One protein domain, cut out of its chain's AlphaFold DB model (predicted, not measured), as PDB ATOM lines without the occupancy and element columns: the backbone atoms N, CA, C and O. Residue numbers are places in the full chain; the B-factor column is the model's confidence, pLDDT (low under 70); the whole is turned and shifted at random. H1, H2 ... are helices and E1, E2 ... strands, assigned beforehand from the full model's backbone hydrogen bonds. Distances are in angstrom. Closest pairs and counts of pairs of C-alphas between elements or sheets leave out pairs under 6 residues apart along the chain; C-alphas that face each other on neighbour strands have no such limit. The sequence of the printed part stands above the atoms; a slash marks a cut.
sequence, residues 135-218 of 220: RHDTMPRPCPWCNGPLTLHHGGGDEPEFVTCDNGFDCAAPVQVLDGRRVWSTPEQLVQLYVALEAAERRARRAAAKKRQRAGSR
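What this domain is: This is residues 135 to 218 of the 220 residues of an uncharacterized protein of Streptomyces sp. IB2014 016-6 (UniProt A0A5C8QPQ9). A small, twisted sheet of four strands and its loops make a compact head, and one long helix, H1, starts beside the E3 and E4 part of the sheet and runs far out of the head as an arm. Residues 202 to 218, of which 202 to 216 belong to H1, stick out free; without them the body of 67 residues spans 30 by 27 by 21 A. The printed part has 84 residues, with four named strands followed by one named helix, in the order E1 E2 E3 E4 H1, and its class is mixed, helices and strands. The sheet's order is E1 - E2 - E3 - E4, antiparallel throughout. The whole is loose, with a radius of gyration of the C-alphas of 15.3 A, and elongated, spanning 52 by 28 by 20 A.

Where its parts are: The sheet begins with E1, residues 135 to 138, whose C-alpha 135 is at (100.562, 98.355, 67.678). E2 is residues 150 to 154, 13.0 A from first to last C-alpha. E3, residues 160 to 165, is the longest strand by residues and measures 13.7 A. E4 is residues 181 to 184. H1, residues 187 to 216, measures 44.1 A, from C-alpha 187 at (84.453, 106.526, 69.569) to C-alpha 216 at (89.220, 115.043, 26.590).

How they stand to each other: The four strands form a meander, each the antiparallel neighbour of the one before. In the hairpin E1 and E2, the directions stand at 159 degrees, and N 137 and O 152 are 2.9 A apart, within hydrogen-bond range. In the hairpin E2 and E3, at 157 degrees, N 153 and O 162 are 2.8 A apart, within range. In the hairpin E3 and E4, at 146 degrees, N 163 and O 184 are 2.9 A apart, within range. E1 and E4 are the edge strands, and they are apart. The sheet is only just strongly twisted, its C-alphas lying up to 4.3 A off the best plane. Residues 177 to 178 pair, antiparallel, with residues 181 to 182 of E4. H1 is on the sheet but only grazes it, with its residues 187 to 193. The closest C-alphas of E4 and H1 are those of Trp 184 and Leu 190, 5.8 A apart. In H1 every O i to N i+4 pair is within hydrogen-bond range.

The domain as a whole: The two C-alphas farthest apart are those of Gly 156 and Arg 218, 54.2 A. The printed part has no cut. The links E1 to E2, 11 residues, and E3 to E4, 15 residues, are long; E2 to E3 and E4 to H1 are tight. The mean pLDDT of the printed part is 88.0, and residues 155 to 159 and 217 to 218 are under 70.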
ATOM      1  N   ARG A 135     100.165  98.362  69.082       72.31
ATOM      2  CA  ARG A 135     100.562  98.355  67.678       72.31
ATOM      3  C   ARG A 135     100.217  99.691  67.050       72.31
ATOM      4  O   ARG A 135      99.141 100.240  67.265       72.31
ATOM      5  N   HIS A 136     101.150 100.209  66.265       83.44
ATOM      6  CA  HIS A 136     100.999 101.471  65.565       83.44
ATOM      7  C   HIS A 136     101.063 101.180  64.067       83.44
ATOM      8  O   HIS A 136     102.108 100.764  63.571       83.44
ATOM      9  N   ASP A 137      99.965 101.389  63.346       85.81
ATOM     10  CA  ASP A 137      99.911 101.199  61.897       85.81
ATOM     11  C   ASP A 137      99.747 102.548  61.193       85.81
ATOM     12  O   ASP A 137      98.996 103.426  61.622       85.81
ATOM     13  N   THR A 138     100.446 102.743  60.076       89.06
ATOM     14  CA  THR A 138     100.207 103.928  59.241       89.06
ATOM     15  C   THR A 138      98.902 103.736  58.479       89.06
ATOM     16  O   THR A 138      98.729 102.748  57.763       89.06
ATOM     17  N   MET A 139      97.977 104.686  58.601       89.19
ATOM     18  CA  MET A 139      96.719 104.627  57.871       89.19
ATOM     19  C   MET A 139      96.994 104.843  56.373       89.19
ATOM     20  O   MET A 139      97.641 105.825  56.001       89.19
ATOM     21  N   PRO A 140      96.447 104.002  55.477       88.50
ATOM     22  CA  PRO A 140      96.659 104.137  54.032       88.50
ATOM     23  C   PRO A 140      96.028 105.405  53.436       88.50
ATOM     24  O   PRO A 140      96.243 105.722  52.268       88.50
ATOM     25  N   ARG A 141      95.213 106.122  54.216       90.19
ATOM     26  CA  ARG A 141      94.499 107.326  53.800       90.19
ATOM     27  C   ARG A 141      95.082 108.546  54.509       90.19
ATOM     28  O   ARG A 141      95.247 108.498  55.728       90.19
ATOM     29  N   PRO A 142      95.362 109.639  53.780       93.19
ATOM     30  CA  PRO A 142      95.892 110.851  54.382       93.19
ATOM     31  C   PRO A 142      94.809 111.610  55.155       93.19
ATOM     32  O   PRO A 142      93.607 111.433  54.943       93.19
ATOM     33  N   CYS A 143      95.249 112.519  56.018       93.88
ATOM     34  CA  CYS A 143      94.388 113.399  56.791       93.88
ATOM     35  C   CYS A 143      93.468 114.250  55.883       93.88
ATOM     36  O   CYS A 143      93.972 114.989  55.036       93.88
ATOM     37  N   PRO A 144      92.134 114.250  56.086       94.56
ATOM     38  CA  PRO A 144      91.187 115.035  55.281       94.56
ATOM     39  C   PRO A 144      91.401 116.555  55.289       94.56
ATOM     40  O   PRO A 144      90.864 117.243  54.416       94.56
ATOM     41  N   TRP A 145      92.119 117.071  56.291       94.38
ATOM     42  CA  TRP A 145      92.293 118.506  56.534       94.38
ATOM     43  C   TRP A 145      93.653 119.034  56.080       94.38
ATOM     44  O   TRP A 145      93.706 120.111  55.495       94.38
ATOM     45  N   CYS A 146      94.739 118.295  56.316       93.06
ATOM     46  CA  CYS A 146      96.098 118.732  55.965       93.06
ATOM     47  C   CYS A 146      96.806 117.823  54.952       93.06
ATOM     48  O   CYS A 146      97.927 118.119  54.554       93.06
ATOM     49  N   ASN A 147      96.180 116.714  54.546       91.50
ATOM     50  CA  ASN A 147      96.760 115.693  53.672       91.50
ATOM     51  C   ASN A 147      98.049 115.027  54.213       91.50
ATOM     52  O   ASN A 147      98.724 114.312  53.478       91.50
ATOM     53  N   GLY A 148      98.381 115.245  55.490       90.81
ATOM     54  CA  GLY A 148      99.494 114.591  56.178       90.81
ATOM     55  C   GLY A 148      99.196 113.133  56.551       90.81
ATOM     56  O   GLY A 148      98.041 112.696  56.461       90.81
ATOM     57  N   PRO A 149     100.217 112.371  56.977       93.31
ATOM     58  CA  PRO A 149     100.047 110.989  57.404       93.31
ATOM     59  C   PRO A 149      99.203 110.896  58.684       93.31
ATOM     60  O   PRO A 149      99.210 111.790  59.540       93.31
ATOM     61  N   LEU A 150      98.447 109.803  58.778       94.25
ATOM     62  CA  LEU A 150      97.685 109.421  59.961       94.25
ATOM     63  C   LEU A 150      98.256 108.113  60.513       94.25
ATOM     64  O   LEU A 150      98.550 107.195  59.748       94.25
ATOM     65  N   THR A 151      98.362 108.012  61.834       93.31
ATOM     66  CA  THR A 151      98.812 106.804  62.541       93.31
ATOM     67  C   THR A 151      97.668 106.265  63.387       93.31
ATOM     68  O   THR A 151      97.105 107.001  64.197       93.31
ATOM     69  N   LEU A 152      97.317 105.001  63.179       91.12
ATOM     70  CA  LEU A 152      96.389 104.221  63.990       91.12
ATOM     71  C   LEU A 152      97.150 103.648  65.184       91.12
ATOM     72  O   LEU A 152      98.197 103.035  64.994       91.12
ATOM     73  N   HIS A 153      96.626 103.834  66.388       88.06
ATOM     74  CA  HIS A 153      97.160 103.251  67.615       88.06
ATOM     75  C   HIS A 153      96.154 102.223  68.112       88.06
ATOM     76  O   HIS A 153      95.002 102.563  68.374       88.06
ATOM     77  N   HIS A 154      96.571 100.968  68.185       81.00
ATOM     78  CA  HIS A 154      95.750  99.837  68.596       81.00
ATOM     79  C   HIS A 154      96.078  99.462  70.039       81.00
ATOM     80  O   HIS A 154      97.252  99.379  70.408       81.00
ATOM     81  N   GLY A 155      95.043  99.189  70.831       66.38
ATOM     82  CA  GLY A 155      95.173  98.654  72.182       66.38
ATOM     83  C   GLY A 155      94.401  97.345  72.296       66.38
ATOM     84  O   GLY A 155      93.175  97.360  72.312       66.38
ATOM     85  N   GLY A 156      95.092  96.203  72.369       60.78
ATOM     86  CA  GLY A 156      94.446  94.926  72.713       60.78
ATOM     87  C   GLY A 156      93.533  94.289  71.666       60.78
ATOM     88  O   GLY A 156      92.940  93.254  71.965       60.78
ATOM     89  N   GLY A 157      93.396  94.865  70.469       63.34
ATOM     90  CA  GLY A 157      92.517  94.349  69.420       63.34
ATOM     91  C   GLY A 157      92.691  95.044  68.067       63.34
ATOM     92  O   GLY A 157      93.502  95.958  67.917       63.34
ATOM     93  N   ASP A 158      91.914  94.602  67.073       66.31
ATOM     94  CA  ASP A 158      91.982  95.114  65.694       66.31
ATOM     95  C   ASP A 158      91.378  96.524  65.538       66.31
ATOM     96  O   ASP A 158      91.699  97.241  64.587       66.31
ATOM     97  N   GLU A 159      90.523  96.957  66.469       69.12
ATOM     98  CA  GLU A 159      89.973  98.313  66.460       69.12
ATOM     99  C   GLU A 159      90.999  99.326  66.999       69.12
ATOM    100  O   GLU A 159      91.645  99.074  68.019       69.12
ATOM    101  N   PRO A 160      91.188 100.477  66.326       75.75
ATOM    102  CA  PRO A 160      92.103 101.500  66.808       75.75
ATOM    103  C   PRO A 160      91.547 102.157  68.075       75.75
ATOM    104  O   PRO A 160      90.422 102.655  68.081       75.75
ATOM    105  N   GLU A 161      92.367 102.212  69.121       84.69
ATOM    106  CA  GLU A 161      92.082 102.921  70.370       84.69
ATOM    107  C   GLU A 161      92.064 104.437  70.131       84.69
ATOM    108  O   GLU A 161      91.174 105.146  70.599       84.69
ATOM    109  N   PHE A 162      93.022 104.944  69.348       89.94
ATOM    110  CA  PHE A 162      93.039 106.335  68.904       89.94
ATOM    111  C   PHE A 162      93.808 106.508  67.589       89.94
ATOM    112  O   PHE A 162      94.585 105.656  67.163       89.94
ATOM    113  N   VAL A 163      93.597 107.640  66.921       92.88
ATOM    114  CA  VAL A 163      94.319 108.025  65.699       92.88
ATOM    115  C   VAL A 163      95.042 109.339  65.934       92.88
ATOM    116  O   VAL A 163      94.492 110.243  66.561       92.88
ATOM    117  N   THR A 164      96.258 109.476  65.402       94.50
ATOM    118  CA  THR A 164      97.013 110.734  65.442       94.50
ATOM    119  C   THR A 164      97.344 111.258  64.053       94.50
ATOM    120  O   THR A 164      97.624 110.477  63.148       94.50
ATOM    121  N   CYS A 165      97.379 112.581  63.896       94.31
ATOM    122  CA  CYS A 165      97.948 113.241  62.718       94.31
ATOM    123  C   CYS A 165      99.275 113.921  63.067       94.31
ATOM    124  O   CYS A 165      99.316 114.757  63.975       94.31
ATOM    125  N   ASP A 166     100.326 113.613  62.302       86.69
ATOM    126  CA  ASP A 166     101.691 114.103  62.551       86.69
ATOM    127  C   ASP A 166     101.864 115.607  62.297       86.69
ATOM    128  O   ASP A 166     102.740 116.230  62.884       86.69
ATOM    129  N   ASN A 167     101.001 116.220  61.482       87.00
ATOM    130  CA  ASN A 167     101.048 117.664  61.217       87.00
ATOM    131  C   ASN A 167     100.588 118.525  62.404       87.00
ATOM    132  O   ASN A 167     100.725 119.744  62.350       87.00
ATOM    133  N   GLY A 168     100.008 117.929  63.453       84.75
ATOM    134  CA  GLY A 168      99.820 118.626  64.724       84.75
ATOM    135  C   GLY A 168      99.078 119.960  64.634       84.75
ATOM    136  O   GLY A 168      97.925 120.019  64.195       84.75
ATOM    137  N   PHE A 169      99.749 121.031  65.061       87.06
ATOM    138  CA  PHE A 169      99.220 122.399  65.070       87.06
ATOM    139  C   PHE A 169      98.903 122.952  63.672       87.06
ATOM    140  O   PHE A 169      97.954 123.722  63.543       87.06
ATOM    141  N   ASP A 170      99.604 122.500  62.629       89.94
ATOM    142  CA  ASP A 170      99.357 122.914  61.237       89.94
ATOM    143  C   ASP A 170      98.123 122.228  60.630       89.94
ATOM    144  O   ASP A 170      97.668 122.554  59.530       89.94
ATOM    145  N   CYS A 171      97.554 121.249  61.336       91.81
ATOM    146  CA  CYS A 171      96.328 120.585  60.933       91.81
ATOM    147  C   CYS A 171      95.099 121.316  61.494       91.81
ATOM    148  O   CYS A 171      94.924 121.441  62.710       91.81
ATOM    149  N   ALA A 172      94.194 121.716  60.597       92.00
ATOM    150  CA  ALA A 172      92.919 122.361  60.924       92.00
ATOM    151  C   ALA A 172      91.809 121.378  61.365       92.00
ATOM    152  O   ALA A 172      90.626 121.713  61.319       92.00
ATOM    153  N   ALA A 173      92.164 120.146  61.743       91.19
ATOM    154  CA  ALA A 173      91.193 119.162  62.208       91.19
ATOM    155  C   ALA A 173      90.502 119.626  63.508       91.19
ATOM    156  O   ALA A 173      91.182 120.119  64.413       91.19
ATOM    157  N   PRO A 174      89.176 119.431  63.645       90.62
ATOM    158  CA  PRO A 174      88.391 119.910  64.783       90.62
ATOM    159  C   PRO A 174      88.497 118.970  65.999       90.62
ATOM    160  O   PRO A 174      87.490 118.557  66.563       90.62
ATOM    161  N   VAL A 175      89.716 118.598  66.387       91.69
ATOM    162  CA  VAL A 175      89.995 117.752  67.561       91.69
ATOM    163  C   VAL A 175      91.129 118.331  68.387       91.69
ATOM    164  O   VAL A 175      91.869 119.193  67.918       91.69
ATOM    165  N   GLN A 176      91.279 117.869  69.622       87.62
ATOM    166  CA  GLN A 176      92.339 118.329  70.512       87.62
ATOM    167  C   GLN A 176      93.743 118.036  69.964       87.62
ATOM    168  O   GLN A 176      93.960 117.067  69.229       87.62
ATOM    169  N   VAL A 177      94.695 118.897  70.329       91.12
ATOM    170  CA  VAL A 177      96.125 118.633  70.154       91.12
ATOM    171  C   VAL A 177      96.654 118.088  71.475       91.12
ATOM    172  O   VAL A 177      96.558 118.773  72.489       91.12
ATOM    173  N   LEU A 178      97.205 116.879  71.458       86.19
ATOM    174  CA  LEU A 178      97.915 116.270  72.582       86.19
ATOM    175  C   LEU A 178      99.333 115.947  72.116       86.19
ATOM    176  O   LEU A 178      99.516 115.454  71.003       86.19
ATOM    177  N   ASP A 179     100.333 116.293  72.924       85.56
ATOM    178  CA  ASP A 179     101.757 116.096  72.611       85.56
ATOM    179  C   ASP A 179     102.164 116.617  71.220       85.56
ATOM    180  O   ASP A 179     102.917 115.995  70.471       85.56
ATOM    181  N   GLY A 180     101.610 117.772  70.839       87.44
ATOM    182  CA  GLY A 180     101.876 118.412  69.550       87.44
ATOM    183  C   GLY A 180     101.239 117.724  68.340       87.44
ATOM    184  O   GLY A 180     101.483 118.158  67.220       87.44
ATOM    185  N   ARG A 181     100.399 116.699  68.530       91.56
ATOM    186  CA  ARG A 181      99.694 115.961  67.467       91.56
ATOM    187  C   ARG A 181      98.183 116.109  67.614       91.56
ATOM    188  O   ARG A 181      97.673 116.191  68.725       91.56
ATOM    189  N   ARG A 182      97.429 116.117  66.509       93.31
ATOM    190  CA  ARG A 182      95.953 116.034  66.591       93.31
ATOM    191  C   ARG A 182      95.562 114.606  66.925       93.31
ATOM    192  O   ARG A 182      96.059 113.704  66.253       93.31
ATOM    193  N   VAL A 183      94.682 114.420  67.906       94.12
ATOM    194  CA  VAL A 183      94.303 113.089  68.401       94.12
ATOM    195  C   VAL A 183      92.791 112.898  68.350       94.12
ATOM    196  O   VAL A 183      92.041 113.711  68.887       94.12
ATOM    197  N   TRP A 184      92.359 111.803  67.722       94.06
ATOM    198  CA  TRP A 184      90.990 111.286  67.781       94.06
ATOM    199  C   TRP A 184      90.990 110.079  68.712       94.06
ATOM    200  O   TRP A 184      91.520 109.040  68.332       94.06
ATOM    201  N   SER A 185      90.443 110.219  69.918       90.62
ATOM    202  CA  SER A 185      90.525 109.187  70.964       90.62
ATOM    203  C   SER A 185      89.173 108.691  71.461       90.62
ATOM    204  O   SER A 185      89.119 107.667  72.130       90.62
ATOM    205  N   THR A 186      88.077 109.404  71.185       90.31
ATOM    206  CA  THR A 186      86.736 108.921  71.549       90.31
ATOM    207  C   THR A 186      86.088 108.180  70.377       90.31
ATOM    208  O   THR A 186      86.367 108.514  69.218       90.31
ATOM    209  N   PRO A 187      85.181 107.218  70.632       88.19
ATOM    210  CA  PRO A 187      84.453 106.526  69.569       88.19
ATOM    211  C   PRO A 187      83.741 107.488  68.610       88.19
ATOM    212  O   PRO A 187      83.795 107.314  67.393       88.19
ATOM    213  N   GLU A 188      83.139 108.562  69.125       90.75
ATOM    214  CA  GLU A 188      82.452 109.568  68.309       90.75
ATOM    215  C   GLU A 188      83.431 110.317  67.399       90.75
ATOM    216  O   GLU A 188      83.136 110.552  66.226       90.75
ATOM    217  N   GLN A 189      84.612 110.669  67.915       93.25
ATOM    218  CA  GLN A 189      85.667 111.319  67.136       93.25
ATOM    219  C   GLN A 189      86.198 110.398  66.034       93.25
ATOM    220  O   GLN A 189      86.408 110.853  64.908       93.25
ATOM    221  N   LEU A 190      86.383 109.110  66.329       91.75
ATOM    222  CA  LEU A 190      86.816 108.119  65.345       91.75
ATOM    223  C   LEU A 190      85.773 107.950  64.234       91.75
ATOM    224  O   LEU A 190      86.121 107.997  63.053       91.75
ATOM    225  N   VAL A 191      84.485 107.858  64.579       92.81
ATOM    226  CA  VAL A 191      83.394 107.825  63.590       92.81
ATOM    227  C   VAL A 191      83.393 109.091  62.725       92.81
ATOM    228  O   VAL A 191      83.318 109.004  61.497       92.81
ATOM    229  N   GLN A 192      83.539 110.275  63.327       93.44
ATOM    230  CA  GLN A 192      83.616 111.541  62.586       93.44
ATOM    231  C   GLN A 192      84.821 111.595  61.638       93.44
ATOM    232  O   GLN A 192      84.695 112.081  60.509       93.44
ATOM    233  N   LEU A 193      85.976 111.073  62.059       94.12
ATOM    234  CA  LEU A 193      87.158 110.947  61.208       94.12
ATOM    235  C   LEU A 193      86.870 110.053  59.996       94.12
ATOM    236  O   LEU A 193      87.166 110.453  58.869       94.12
ATOM    237  N   TYR A 194      86.257 108.885  60.200       93.12
ATOM    238  CA  TYR A 194      85.889 107.983  59.105       93.12
ATOM    239  C   TYR A 194      84.935 108.648  58.105       93.12
ATOM    240  O   TYR A 194      85.182 108.604  56.897       93.12
ATOM    241  N   VAL A 195      83.914 109.361  58.589       95.00
ATOM    242  CA  VAL A 195      82.992 110.130  57.735       95.00
ATOM    243  C   VAL A 195      83.738 111.200  56.921       95.00
ATOM    244  O   VAL A 195      83.485 111.368  55.720       95.00
ATOM    245  N   ALA A 196      84.684 111.912  57.540       94.88
ATOM    246  CA  ALA A 196      85.487 112.935  56.871       94.88
ATOM    247  C   ALA A 196      86.431 112.345  55.806       94.88
ATOM    248  O   ALA A 196      86.567 112.924  54.721       94.88
ATOM    249  N   LEU A 197      87.039 111.187  56.083       94.81
ATOM    250  CA  LEU A 197      87.883 110.441  55.144       94.81
ATOM    251  C   LEU A 197      87.099 110.034  53.896       94.81
ATOM    252  O   LEU A 197      87.515 110.338  52.777       94.81
ATOM    253  N   GLU A 198      85.917 109.445  54.063       94.56
ATOM    254  CA  GLU A 198      85.073 109.091  52.921       94.56
ATOM    255  C   GLU A 198      84.644 110.314  52.101       94.56
ATOM    256  O   GLU A 198      84.616 110.286  50.866       94.56
ATOM    257  N   ALA A 199      84.303 111.420  52.768       93.12
ATOM    258  CA  ALA A 199      83.949 112.659  52.088       93.12
ATOM    259  C   ALA A 199      85.135 113.228  51.288       93.12
ATOM    260  O   ALA A 199      84.945 113.741  50.181       93.12
ATOM    261  N   ALA A 200      86.360 113.131  51.814       92.50
ATOM    262  CA  ALA A 200      87.580 113.508  51.105       92.50
ATOM    263  C   ALA A 200      87.821 112.624  49.872       92.50
ATOM    264  O   ALA A 200      88.039 113.157  48.781       92.50
ATOM    265  N   GLU A 201      87.669 111.304  49.991       91.75
ATOM    266  CA  GLU A 201      87.773 110.386  48.851       91.75
ATOM    267  C   GLU A 201      86.746 110.703  47.757       91.75
ATOM    268  O   GLU A 201      87.087 110.781  46.572       91.75
ATOM    269  N   ARG A 202      85.482 110.946  48.134       92.31
ATOM    270  CA  ARG A 202      84.427 111.333  47.183       92.31
ATOM    271  C   ARG A 202      84.784 112.628  46.448       92.31
ATOM    272  O   ARG A 202      84.598 112.706  45.230       92.31
ATOM    273  N   ARG A 203      85.329 113.630  47.151       90.69
ATOM    274  CA  ARG A 203      85.813 114.886  46.543       90.69
ATOM    275  C   ARG A 203      86.966 114.634  45.568       90.69
ATOM    276  O   ARG A 203      86.920 115.146  44.449       90.69
ATOM    277  N   ALA A 204      87.940 113.806  45.943       89.12
ATOM    278  CA  ALA A 204      89.077 113.459  45.091       89.12
ATOM    279  C   ALA A 204      88.640 112.743  43.802       89.12
ATOM    280  O   ALA A 204      89.051 113.133  42.706       89.12
ATOM    281  N   ARG A 205      87.728 111.763  43.901       91.25
ATOM    282  CA  ARG A 205      87.166 111.057  42.734       91.25
ATOM    283  C   ARG A 205      86.437 112.014  41.786       91.25
ATOM    284  O   ARG A 205      86.666 111.974  40.577       91.25
ATOM    285  N   ARG A 206      85.614 112.926  42.323       92.56
ATOM    286  CA  ARG A 206      84.919 113.961  41.530       92.56
ATOM    287  C   ARG A 206      85.901 114.906  40.829       92.56
ATOM    288  O   ARG A 206      85.727 115.204  39.648       92.56
ATOM    289  N   ALA A 207      86.950 115.346  41.524       90.56
ATOM    290  CA  ALA A 207      87.984 116.204  40.947       90.56
ATOM    291  C   ALA A 207      88.758 115.497  39.819       90.56
ATOM    292  O   ALA A 207      88.967 116.081  38.753       90.56
ATOM    293  N   ALA A 208      89.115 114.223  40.013       90.19
ATOM    294  CA  ALA A 208      89.780 113.409  38.999       90.19
ATOM    295  C   ALA A 208      88.908 113.218  37.746       90.19
ATOM    296  O   ALA A 208      89.397 113.389  36.628       90.19
ATOM    297  N   ALA A 209      87.610 112.945  37.917       90.81
ATOM    298  CA  ALA A 209      86.661 112.840  36.807       90.81
ATOM    299  C   ALA A 209      86.568 114.154  36.009       90.81
ATOM    300  O   ALA A 209      86.700 114.145  34.785       90.81
ATOM    301  N   LYS A 210      86.452 115.298  36.696       91.31
ATOM    302  CA  LYS A 210      86.420 116.624  36.055       91.31
ATOM    303  C   LYS A 210      87.719 116.943  35.305       91.31
ATOM    304  O   LYS A 210      87.677 117.534  34.227       91.31
ATOM    305  N   LYS A 211      88.877 116.540  35.841       89.38
ATOM    306  CA  LYS A 211      90.178 116.699  35.168       89.38
ATOM    307  C   LYS A 211      90.247 115.878  33.875       89.38
ATOM    308  O   LYS A 211      90.696 116.405  32.862       89.38
ATOM    309  N   ARG A 212      89.753 114.633  33.888       88.75
ATOM    310  CA  ARG A 212      89.678 113.770  32.693       88.75
ATOM    311  C   ARG A 212      88.754 114.349  31.621       88.75
ATOM    312  O   ARG A 212      89.145 114.396  30.463       88.75
ATOM    313  N   GLN A 213      87.585 114.866  32.010       87.81
ATOM    314  CA  GLN A 213      86.658 115.534  31.085       87.81
ATOM    315  C   GLN A 213      87.313 116.737  30.394       87.81
ATOM    316  O   GLN A 213      87.285 116.836  29.173       87.81
ATOM    317  N   ARG A 214      87.988 117.609  31.158       85.94
ATOM    318  CA  ARG A 214      88.705 118.772  30.604       85.94
ATOM    319  C   ARG A 214      89.846 118.388  29.660       85.94
ATOM    320  O   ARG A 214      90.088 119.112  28.703       85.94
ATOM    321  N   ALA A 215      90.554 117.295  29.941       82.50
ATOM    322  CA  ALA A 215      91.609 116.797  29.061       82.50
ATOM    323  C   ALA A 215      91.033 116.256  27.742       82.50
ATOM    324  O   ALA A 215      91.576 116.560  26.688       82.50
ATOM    325  N   GLY A 216      89.907 115.535  27.789       77.50
ATOM    326  CA  GLY A 216      89.220 115.043  26.590       77.50
ATOM    327  C   GLY A 216      88.637 116.161  25.718       77.50
ATOM    328  O   GLY A 216      88.756 116.105  24.501       77.50
ATOM    329  N   SER A 217      88.082 117.218  26.321       68.88
ATOM    330  CA  SER A 217      87.526 118.366  25.581       68.88
ATOM    331  C   SER A 217      88.570 119.280  24.931       68.88
ATOM    332  O   SER A 217      88.194 120.170  24.182       68.88
ATOM    333  N   ARG A 218      89.864 119.116  25.238       64.81
ATOM    334  CA  ARG A 218      90.957 119.964  24.723       64.81
ATOM    335  C   ARG A 218      91.736 119.307  23.569       64.81
ATOM    336  O   ARG A 218      92.684 119.902  23.075       64.81
TER     337      ARG A 218